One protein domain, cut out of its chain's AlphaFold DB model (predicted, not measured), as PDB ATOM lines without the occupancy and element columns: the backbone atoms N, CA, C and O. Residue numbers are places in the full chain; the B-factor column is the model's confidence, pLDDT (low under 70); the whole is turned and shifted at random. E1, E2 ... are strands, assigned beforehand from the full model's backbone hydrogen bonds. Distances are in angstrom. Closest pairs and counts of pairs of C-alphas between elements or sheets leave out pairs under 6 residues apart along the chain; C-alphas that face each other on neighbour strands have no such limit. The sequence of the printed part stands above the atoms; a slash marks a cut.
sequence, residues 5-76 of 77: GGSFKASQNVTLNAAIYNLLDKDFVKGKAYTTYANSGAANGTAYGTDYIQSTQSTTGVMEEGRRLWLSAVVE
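What this domain is: This is residues 5 to 76 of the 77 residues of the protein "Putative outer membrane receptor" of Pseudomonas oleovorans (UniProt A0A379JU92). This is a long, thin rod with a three-stranded sheet, E1 - E2 - E5, at one end and the hairpin of E3 and E4 at the other, joined by two links, residues 22 to 30 and 51 to 67. The printed part has 72 residues, no named helix and five named strands, E1 to E5 in chain order; both sheets are antiparallel and the class is all strand. The whole is extended, with a radius of gyration of the C-alphas of 21.4 A and spans of 73 by 23 by 11 A.

How they stand to each other: E1, residues 5 to 11, and E2, residues 14 to 21, form an antiparallel hairpin at 165 degrees; N 8 and O 16, 2.8 A apart, are within hydrogen-bond range. E3, residues 31 to 37, and E4, residues 43 to 50, form another at 154 degrees, with N 34 and O 47 at 2.9 A. E5, residues 68 to 75, is antiparallel to the inner strand E2 at 168 degrees, with N 17 and O 72 at 2.8 A. E3 and E4 are apart from E1, E2 and E5.

Where its parts are: E1 begins at C-alpha 5 (-18.749, -16.557, -4.898) and E5 ends at C-alpha 75 (-26.118, -33.415, -0.638). From first to last C-alpha, E2 measures 23.4 A, E4 20.1 A and E5 23.8 A.

The domain as a whole: The C-alphas farthest apart, of Gln 12 and Ser 40, are 72.6 A apart. The printed part has no cut; the link from E4 to E5 is long, 17 residues. Residues 25 to 42 and 45 to 66 have pLDDT under 70.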
ATOM      1  N   GLY A   5     -18.108 -15.305  -5.280       89.19
ATOM      2  CA  GLY A   5     -18.749 -16.557  -4.898       89.19
ATOM      3  C   GLY A   5     -19.529 -17.142  -6.064       89.19
ATOM      4  O   GLY A   5     -20.061 -16.400  -6.889       89.19
ATOM      5  N   GLY A   6     -19.589 -18.468  -6.126       88.19
ATOM      6  CA  GLY A   6     -20.341 -19.218  -7.119       88.19
ATOM      7  C   GLY A   6     -20.975 -20.464  -6.513       88.19
ATOM      8  O   GLY A   6     -20.446 -21.061  -5.574       88.19
ATOM      9  N   SER A   7     -22.114 -20.853  -7.077       90.25
ATOM     10  CA  SER A   7     -22.810 -22.097  -6.762       90.25
ATOM     11  C   SER A   7     -23.070 -22.855  -8.058       90.25
ATOM     12  O   SER A   7     -23.452 -22.257  -9.065       90.25
ATOM     13  N   PHE A   8     -22.827 -24.160  -8.046       91.06
ATOM     14  CA  PHE A   8     -23.016 -25.044  -9.184       91.06
ATOM     15  C   PHE A   8     -23.828 -26.265  -8.763       91.06
ATOM     16  O   PHE A   8     -23.383 -27.087  -7.958       91.06
ATOM     17  N   LYS A   9     -25.027 -26.397  -9.336       91.06
ATOM     18  CA  LYS A   9     -25.875 -27.576  -9.160       91.06
ATOM     19  C   LYS A   9     -25.350 -28.704 -10.049       91.06
ATOM     20  O   LYS A   9     -25.685 -28.781 -11.227       91.06
ATOM     21  N   ALA A  10     -24.490 -29.545  -9.478       86.94
ATOM     22  CA  ALA A  10     -23.828 -30.640 -10.185       86.94
ATOM     23  C   ALA A  10     -24.785 -31.796 -10.513       86.94
ATOM     24  O   ALA A  10     -24.596 -32.494 -11.505       86.94
ATOM     25  N   SER A  11     -25.814 -31.996  -9.688       89.88
ATOM     26  CA  SER A  11     -26.886 -32.968  -9.917       89.88
ATOM     27  C   SER A  11     -28.186 -32.482  -9.270       89.88
ATOM     28  O   SER A  11     -28.194 -31.463  -8.579       89.88
ATOM     29  N   GLN A  12     -29.298 -33.201  -9.450       88.25
ATOM     30  CA  GLN A  12     -30.567 -32.895  -8.772       88.25
ATOM     31  C   GLN A  12     -30.400 -32.774  -7.253       88.25
ATOM     32  O   GLN A  12     -30.987 -31.869  -6.663       88.25
ATOM     33  N   ASN A  13     -29.530 -33.616  -6.691       92.38
ATOM     34  CA  ASN A  13     -29.298 -33.799  -5.262       92.38
ATOM     35  C   ASN A  13     -27.962 -33.234  -4.762       92.38
ATOM     36  O   ASN A  13     -27.654 -33.376  -3.586       92.38
ATOM     37  N   VAL A  14     -27.128 -32.663  -5.639       89.19
ATOM     38  CA  VAL A  14     -25.774 -32.220  -5.268       89.19
ATOM     39  C   VAL A  14     -25.538 -30.796  -5.734       89.19
ATOM     40  O   VAL A  14     -25.586 -30.508  -6.933       89.19
ATOM     41  N   THR A  15     -25.207 -29.924  -4.785       94.81
ATOM     42  CA  THR A  15     -24.832 -28.532  -5.044       94.81
ATOM     43  C   THR A  15     -23.451 -28.247  -4.474       94.81
ATOM     44  O   THR A  15     -23.197 -28.464  -3.291       94.81
ATOM     45  N   LEU A  16     -22.556 -27.737  -5.315       91.44
ATOM     46  CA  LEU A  16     -21.218 -27.305  -4.935       91.44
ATOM     47  C   LEU A  16     -21.197 -25.788  -4.797       91.44
ATOM     48  O   LEU A  16     -21.701 -25.075  -5.660       91.44
ATOM     49  N   ASN A  17     -20.585 -25.289  -3.732       92.56
ATOM     50  CA  ASN A  17     -20.433 -23.867  -3.466       92.56
ATOM     51  C   ASN A  17     -18.950 -23.548  -3.299       92.56
ATOM     52  O   ASN A  17     -18.235 -24.253  -2.586       92.56
ATOM     53  N   ALA A  18     -18.495 -22.476  -3.934       89.31
ATOM     54  CA  ALA A  18     -17.132 -21.988  -3.802       89.31
ATOM     55  C   ALA A  18     -17.140 -20.472  -3.617       89.31
ATOM     56  O   ALA A  18     -17.867 -19.755  -4.302       89.31
ATOM     57  N   ALA A  19     -16.313 -19.977  -2.706       90.38
ATOM     58  CA  ALA A  19     -16.103 -18.555  -2.503       90.38
ATOM     59  C   ALA A  19     -14.615 -18.255  -2.351       90.38
ATOM     60  O   ALA A  19     -13.882 -18.967  -1.667       90.38
ATOM     61  N   ILE A  20     -14.174 -17.175  -2.981       83.81
ATOM     62  CA  ILE A  20     -12.845 -16.606  -2.819       83.81
ATOM     63  C   ILE A  20     -12.982 -15.188  -2.269       83.81
ATOM     64  O   ILE A  20     -13.625 -14.309  -2.849       83.81
ATOM     65  N   TYR A  21     -12.381 -14.977  -1.107       80.19
ATOM     66  CA  TYR A  21     -12.351 -13.708  -0.400       80.19
ATOM     67  C   TYR A  21     -11.019 -13.015  -0.664       80.19
ATOM     68  O   TYR A  21      -9.986 -13.677  -0.771       80.19
ATOM     69  N   ASN A  22     -11.054 -11.683  -0.761       78.94
ATOM     70  CA  ASN A  22      -9.887 -10.874  -1.107       78.94
ATOM     71  C   ASN A  22      -9.235 -11.341  -2.429       78.94
ATOM     72  O   ASN A  22      -8.041 -11.625  -2.501       78.94
ATOM     73  N   LEU A  23     -10.041 -11.449  -3.496       73.00
ATOM     74  CA  LEU A  23      -9.591 -11.961  -4.800       73.00
ATOM     75  C   LEU A  23      -8.394 -11.168  -5.348       73.00
ATOM     76  O   LEU A  23      -7.451 -11.747  -5.883       73.00
ATOM     77  N   LEU A  24      -8.411  -9.849  -5.160       78.88
ATOM     78  CA  LEU A  24      -7.346  -8.945  -5.599       78.88
ATOM     79  C   LEU A  24      -6.093  -8.996  -4.708       78.88
ATOM     80  O   LEU A  24      -5.190  -8.194  -4.922       78.88
ATOM     81  N   ASP A  25      -6.056  -9.909  -3.729       68.19
ATOM     82  CA  ASP A  25      -4.951 -10.134  -2.791       68.19
ATOM     83  C   ASP A  25      -4.415  -8.833  -2.204       68.19
ATOM     84  O   ASP A  25      -3.242  -8.471  -2.305       68.19
ATOM     85  N   LYS A  26      -5.341  -8.055  -1.647       64.38
ATOM     86  CA  LYS A  26      -4.993  -6.818  -0.978       64.38
ATOM     87  C   LYS A  26      -4.166  -7.173   0.251       64.38
ATOM     88  O   LYS A  26      -4.665  -7.820   1.166       64.38
ATOM     89  N   ASP A  27      -2.917  -6.728   0.246       62.16
ATOM     90  CA  ASP A  27      -2.013  -6.834   1.381       62.16
ATOM     91  C   ASP A  27      -2.404  -5.803   2.452       62.16
ATOM     92  O   ASP A  27      -2.199  -4.595   2.288       62.16
ATOM     93  N   PHE A  28      -3.015  -6.292   3.532       61.50
ATOM     94  CA  PHE A  28      -3.384  -5.507   4.714       61.50
ATOM     95  C   PHE A  28      -2.251  -5.433   5.755       61.50
ATOM     96  O   PHE A  28      -2.360  -4.682   6.726       61.50
ATOM     97  N   VAL A  29      -1.156  -6.178   5.545       55.16
ATOM     98  CA  VAL A  29       0.033  -6.250   6.414       55.16
ATOM     99  C   VAL A  29       1.103  -5.251   5.978       55.16
ATOM    100  O   VAL A  29       2.093  -5.066   6.686       55.16
ATOM    101  N   LYS A  30       0.903  -4.548   4.855       54.31
ATOM    102  CA  LYS A  30       1.799  -3.488   4.381       54.31
ATOM    103  C   LYS A  30       1.857  -2.343   5.397       54.31
ATOM    104  O   LYS A  30       1.093  -1.378   5.355       54.31
ATOM    105  N   GLY A  31       2.753  -2.509   6.360       52.97
ATOM    106  CA  GLY A  31       3.007  -1.589   7.442       52.97
ATOM    107  C   GLY A  31       4.302  -0.856   7.229       52.97
ATOM    108  O   GLY A  31       5.356  -1.450   7.005       52.97
ATOM    109  N   LYS A  32       4.200   0.467   7.248       54.78
ATOM    110  CA  LYS A  32       5.359   1.336   7.161       54.78
ATOM    111  C   LYS A  32       5.917   1.482   8.569       54.78
ATOM    112  O   LYS A  32       5.187   1.806   9.504       54.78
ATOM    113  N   ALA A  33       7.212   1.231   8.715       54.47
ATOM    114  CA  ALA A  33       7.929   1.575   9.930       54.47
ATOM    115  C   ALA A  33       7.930   3.104  10.078       54.47
ATOM    116  O   ALA A  33       8.313   3.810   9.143       54.47
ATOM    117  N   TYR A  34       7.498   3.614  11.228       56.09
ATOM    118  CA  TYR A  34       7.593   5.032  11.559       56.09
ATOM    119  C   TYR A  34       8.425   5.226  12.823       56.09
ATOM    120  O   TYR A  34       8.336   4.463  13.788       56.09
ATOM    121  N   THR A  35       9.275   6.247  12.801       66.56
ATOM    122  CA  THR A  35      10.128   6.604  13.934       66.56
ATOM    123  C   THR A  35       9.268   7.218  15.033       66.56
ATOM    124  O   THR A  35       8.527   8.170  14.783       66.56
ATOM    125  N   THR A  36       9.347   6.680  16.247       63.84
ATOM    126  CA  THR A  36       8.706   7.272  17.422       63.84
ATOM    127  C   THR A  36       9.650   8.279  18.063       63.84
ATOM    128  O   THR A  36      10.868   8.106  18.044       63.84
ATOM    129  N   TYR A  37       9.094   9.345  18.634       66.44
ATOM    130  CA  TYR A  37       9.862  10.393  19.301       66.44
ATOM    131  C   TYR A  37       9.519  10.411  20.790       66.44
ATOM    132  O   TYR A  37       8.357  10.267  21.171       66.44
ATOM    133  N   ALA A  38      10.530  10.566  21.640       65.69
ATOM    134  CA  ALA A  38      10.342  10.875  23.048       65.69
ATOM    135  C   ALA A  38       9.724  12.270  23.203       65.69
ATOM    136  O   ALA A  38       9.830  13.116  22.316       65.69
ATOM    137  N   ASN A  39       9.149  12.546  24.373       63.56
ATOM    138  CA  ASN A  39       8.573  13.857  24.701       63.56
ATOM    139  C   ASN A  39       9.609  15.006  24.616       63.56
ATOM    140  O   ASN A  39       9.253  16.172  24.503       63.56
ATOM    141  N   SER A  40      10.902  14.665  24.633       69.69
ATOM    142  CA  SER A  40      12.049  15.553  24.413       69.69
ATOM    143  C   SER A  40      12.393  15.803  22.934       69.69
ATOM    144  O   SER A  40      13.379  16.476  22.647       69.69
ATOM    145  N   GLY A  41      11.630  15.249  21.986       64.56
ATOM    146  CA  GLY A  41      11.849  15.386  20.541       64.56
ATOM    147  C   GLY A  41      12.921  14.460  19.951       64.56
ATOM    148  O   GLY A  41      13.112  14.446  18.738       64.56
ATOM    149  N   ALA A  42      13.608  13.660  20.771       69.25
ATOM    150  CA  ALA A  42      14.595  12.687  20.302       69.25
ATOM    151  C   ALA A  42      13.919  11.420  19.754       69.25
ATOM    152  O   ALA A  42      12.960  10.932  20.349       69.25
ATOM    153  N   ALA A  43      14.427  10.857  18.654       70.69
ATOM    154  CA  ALA A  43      13.968   9.559  18.156       70.69
ATOM    155  C   ALA A  43      14.204   8.473  19.225       70.69
ATOM    156  O   ALA A  43      15.325   8.307  19.699       70.69
ATOM    157  N   ASN A  44      13.150   7.759  19.622       71.50
ATOM    158  CA  ASN A  44      13.143   6.817  20.750       71.50
ATOM    159  C   ASN A  44      12.635   5.416  20.357       71.50
ATOM    160  O   ASN A  44      12.215   4.631  21.206       71.50
ATOM    161  N   GLY A  45      12.643   5.097  19.061       66.44
ATOM    162  CA  GLY A  45      12.334   3.757  18.572       66.44
ATOM    163  C   GLY A  45      11.705   3.731  17.186       66.44
ATOM    164  O   GLY A  45      11.489   4.754  16.534       66.44
ATOM    165  N   THR A  46      11.404   2.518  16.738       61.12
ATOM    166  CA  THR A  46      10.660   2.244  15.510       61.12
ATOM    167  C   THR A  46       9.362   1.557  15.899       61.12
ATOM    168  O   THR A  46       9.386   0.516  16.552       61.12
ATOM    169  N   ALA A  47       8.231   2.144  15.518       59.09
ATOM    170  CA  ALA A  47       6.931   1.504  15.632       59.09
ATOM    171  C   ALA A  47       6.480   1.001  14.260       59.09
ATOM    172  O   ALA A  47       6.788   1.587  13.219       59.09
ATOM    173  N   TYR A  48       5.748  -0.108  14.275       54.03
ATOM    174  CA  TYR A  48       5.185  -0.736  13.090       54.03
ATOM    175  C   TYR A  48       3.670  -0.563  13.137       54.03
ATOM    176  O   TYR A  48       3.028  -1.000  14.089       54.03
ATOM    177  N   GLY A  49       3.100   0.077  12.120       54.53
ATOM    178  CA  GLY A  49       1.653   0.174  11.930       54.53
ATOM    179  C   GLY A  49       1.317  -0.160  10.489       54.53
ATOM    180  O   GLY A  49       2.086   0.178   9.587       54.53
ATOM    181  N   THR A  50       0.207  -0.859  10.262       52.31
ATOM    182  CA  THR A  50      -0.269  -1.136   8.902       52.31
ATOM    183  C   THR A  50      -1.095   0.042   8.397       52.31
ATOM    184  O   THR A  50      -1.740   0.722   9.191       52.31
ATOM    185  N   ASP A  51      -1.116   0.291   7.082       54.75
ATOM    186  CA  ASP A  51      -1.936   1.370   6.489       54.75
ATOM    187  C   ASP A  51      -3.458   1.187   6.777       54.75
ATOM    188  O   ASP A  51      -4.254   2.081   6.495       54.75
ATOM    189  N   TYR A  52      -3.864   0.042   7.350       47.78
ATOM    190  CA  TYR A  52      -5.247  -0.326   7.675       47.78
ATOM    191  C   TYR A  52      -5.511  -0.588   9.172       47.78
ATOM    192  O   TYR A  52      -6.666  -0.784   9.545       47.78
ATOM    193  N   ILE A  53      -4.488  -0.567  10.040       49.78
ATOM    194  CA  ILE A  53      -4.620  -0.736  11.498       49.78
ATOM    195  C   ILE A  53      -3.760   0.326  12.201       49.78
ATOM    196  O   ILE A  53      -2.531   0.252  12.198       49.78
ATOM    197  N   GLN A  54      -4.400   1.278  12.884       51.19
ATOM    198  CA  GLN A  54      -3.736   2.082  13.915       51.19
ATOM    199  C   GLN A  54      -3.854   1.352  15.260       51.19
ATOM    200  O   GLN A  54      -4.859   1.477  15.960       51.19
ATOM    201  N   SER A  55      -2.833   0.567  15.620       48.06
ATOM    202  CA  SER A  55      -2.716   0.025  16.977       48.06
ATOM    203  C   SER A  55      -2.002   1.054  17.856       48.06
ATOM    204  O   SER A  55      -0.779   1.170  17.844       48.06
ATOM    205  N   THR A  56      -2.770   1.880  18.566       51.56
ATOM    206  CA  THR A  56      -2.267   2.592  19.745       51.56
ATOM    207  C   THR A  56      -2.318   1.631  20.931       51.56
ATOM    208  O   THR A  56      -2.968   0.591  20.862       51.56
ATOM    209  N   GLN A  57      -1.643   1.960  22.036       46.38
ATOM    210  CA  GLN A  57      -1.452   1.103  23.224       46.38
ATOM    211  C   GLN A  57      -2.758   0.578  23.884       46.38
ATOM    212  O   GLN A  57      -2.703  -0.119  24.891       46.38
ATOM    213  N   SER A  58      -3.931   0.899  23.323       41.41
ATOM    214  CA  SER A  58      -5.260   0.506  23.785       41.41
ATOM    215  C   SER A  58      -6.234   0.103  22.654       41.41
ATOM    216  O   SER A  58      -7.440   0.056  22.896       41.41
ATOM    217  N   THR A  59      -5.774  -0.191  21.429       47.31
ATOM    218  CA  THR A  59      -6.634  -0.738  20.358       47.31
ATOM    219  C   THR A  59      -6.205  -2.157  19.981       47.31
ATOM    220  O   THR A  59      -5.215  -2.377  19.282       47.31
ATOM    221  N   THR A  60      -6.974  -3.142  20.459       46.81
ATOM    222  CA  THR A  60      -6.921  -4.528  19.971       46.81
ATOM    223  C   THR A  60      -7.814  -4.622  18.737       46.81
ATOM    224  O   THR A  60      -9.030  -4.490  18.846       46.81
ATOM    225  N   GLY A  61      -7.215  -4.816  17.566       50.25
ATOM    226  CA  GLY A  61      -7.921  -5.100  16.319       50.25
ATOM    227  C   GLY A  61      -7.407  -6.408  15.731       50.25
ATOM    228  O   GLY A  61      -6.207  -6.673  15.778       50.25
ATOM    229  N   VAL A  62      -8.305  -7.236  15.201       52.41
ATOM    230  CA  VAL A  62      -7.906  -8.413  14.421       52.41
ATOM    231  C   VAL A  62      -7.396  -7.951  13.057       52.41
ATOM    232  O   VAL A  62      -7.975  -7.058  12.440       52.41
ATOM    233  N   MET A  63      -6.273  -8.512  12.611       55.56
ATOM    234  CA  MET A  63      -5.740  -8.253  11.274       55.56
ATOM    235  C   MET A  63      -6.682  -8.875  10.242       55.56
ATOM    236  O   MET A  63      -7.041 -10.044  10.377       55.56
ATOM    237  N   GLU A  64      -7.075  -8.113   9.220       57.09
ATOM    238  CA  GLU A  64      -7.851  -8.669   8.110       57.09
ATOM    239  C   GLU A  64      -6.972  -9.687   7.364       57.09
ATOM    240  O   GLU A  64      -5.881  -9.354   6.892       57.09
ATOM    241  N   GLU A  65      -7.419 -10.943   7.318       57.62
ATOM    242  CA  GLU A  65      -6.684 -12.036   6.678       57.62
ATOM    243  C   GLU A  65      -6.516 -11.785   5.167       57.62
ATOM    244  O   GLU A  65      -7.320 -11.113   4.514       57.62
ATOM    245  N   GLY A  66      -5.443 -12.344   4.596       66.25
ATOM    246  CA  GLY A  66      -5.172 -12.303   3.159       66.25
ATOM    247  C   GLY A  66      -6.205 -13.073   2.325       66.25
ATOM    248  O   GLY A  66      -7.336 -13.329   2.738       66.25
ATOM    249  N   ARG A  67      -5.841 -13.449   1.097       82.88
ATOM    250  CA  ARG A  67      -6.726 -14.247   0.236       82.88
ATOM    251  C   ARG A  67      -7.163 -15.547   0.924       82.88
ATOM    252  O   ARG A  67      -6.328 -16.369   1.293       82.88
ATOM    253  N   ARG A  68      -8.479 -15.773   1.005       84.00
ATOM    254  CA  ARG A  68      -9.072 -16.984   1.597       84.00
ATOM    255  C   ARG A  68      -9.999 -17.687   0.616       84.00
ATOM    256  O   ARG A  68     -10.863 -17.054   0.013       84.00
ATOM    257  N   LEU A  69      -9.838 -19.000   0.491       85.56
ATOM    258  CA  LEU A  69     -10.678 -19.870  -0.327       85.56
ATOM    259  C   LEU A  69     -11.606 -20.690   0.577       85.56
ATOM    260  O   LEU A  69     -11.171 -21.209   1.602       85.56
ATOM    261  N   TRP A  70     -12.873 -20.813   0.192       92.19
ATOM    262  CA  TRP A  70     -13.869 -21.615   0.893       92.19
ATOM    263  C   TRP A  70     -14.630 -22.497  -0.097       92.19
ATOM    264  O   TRP A  70     -15.052 -22.021  -1.151       92.19
ATOM    265  N   LEU A  71     -14.787 -23.779   0.234       90.12
ATOM    266  CA  LEU A  71     -15.519 -24.762  -0.564       90.12
ATOM    267  C   LEU A  71     -16.518 -25.502   0.324       90.12
ATOM    268  O   LEU A  71     -16.208 -25.839   1.464       90.12
ATOM    269  N   SER A  72     -17.696 -25.787  -0.224       93.25
ATOM    270  CA  SER A  72     -18.742 -26.569   0.433       93.25
ATOM    271  C   SER A  72     -19.526 -27.405  -0.576       93.25
ATOM    272  O   SER A  72     -19.658 -27.030  -1.742       93.25
ATOM    273  N   ALA A  73     -20.057 -28.536  -0.119       91.12
ATOM    274  CA  ALA A  73     -20.930 -29.413  -0.881       91.12
ATOM    275  C   ALA A  73     -22.191 -29.709  -0.064       91.12
ATOM    276  O   ALA A  73     -22.109 -30.061   1.112       91.12
ATOM    277  N   VAL A  74     -23.350 -29.569  -0.699       93.19
ATOM    278  CA  VAL A  74     -24.658 -29.913  -0.138       93.19
ATOM    279  C   VAL A  74     -25.174 -31.134  -0.881       93.19
ATOM    280  O   VAL A  74     -25.204 -31.132  -2.114       93.19
ATOM    281  N   VAL A  75     -25.552 -32.164  -0.126       92.00
ATOM    282  CA  VAL A  75     -26.118 -33.415  -0.638       92.00
ATOM    283  C   VAL A  75     -27.496 -33.608  -0.017       92.00
ATOM    284  O   VAL A  75     -27.625 -33.594   1.206       92.00
ATOM    285  N   GLU A  76     -28.509 -33.762  -0.861       91.12
ATOM    286  CA  GLU A  76     -29.915 -33.921  -0.477       91.12
ATOM    287  C   GLU A  76     -30.387 -35.340  -0.824       91.12
ATOM    288  O   GLU A  76     -30.081 -35.837  -1.908       91.12
TER     289      GLU A  76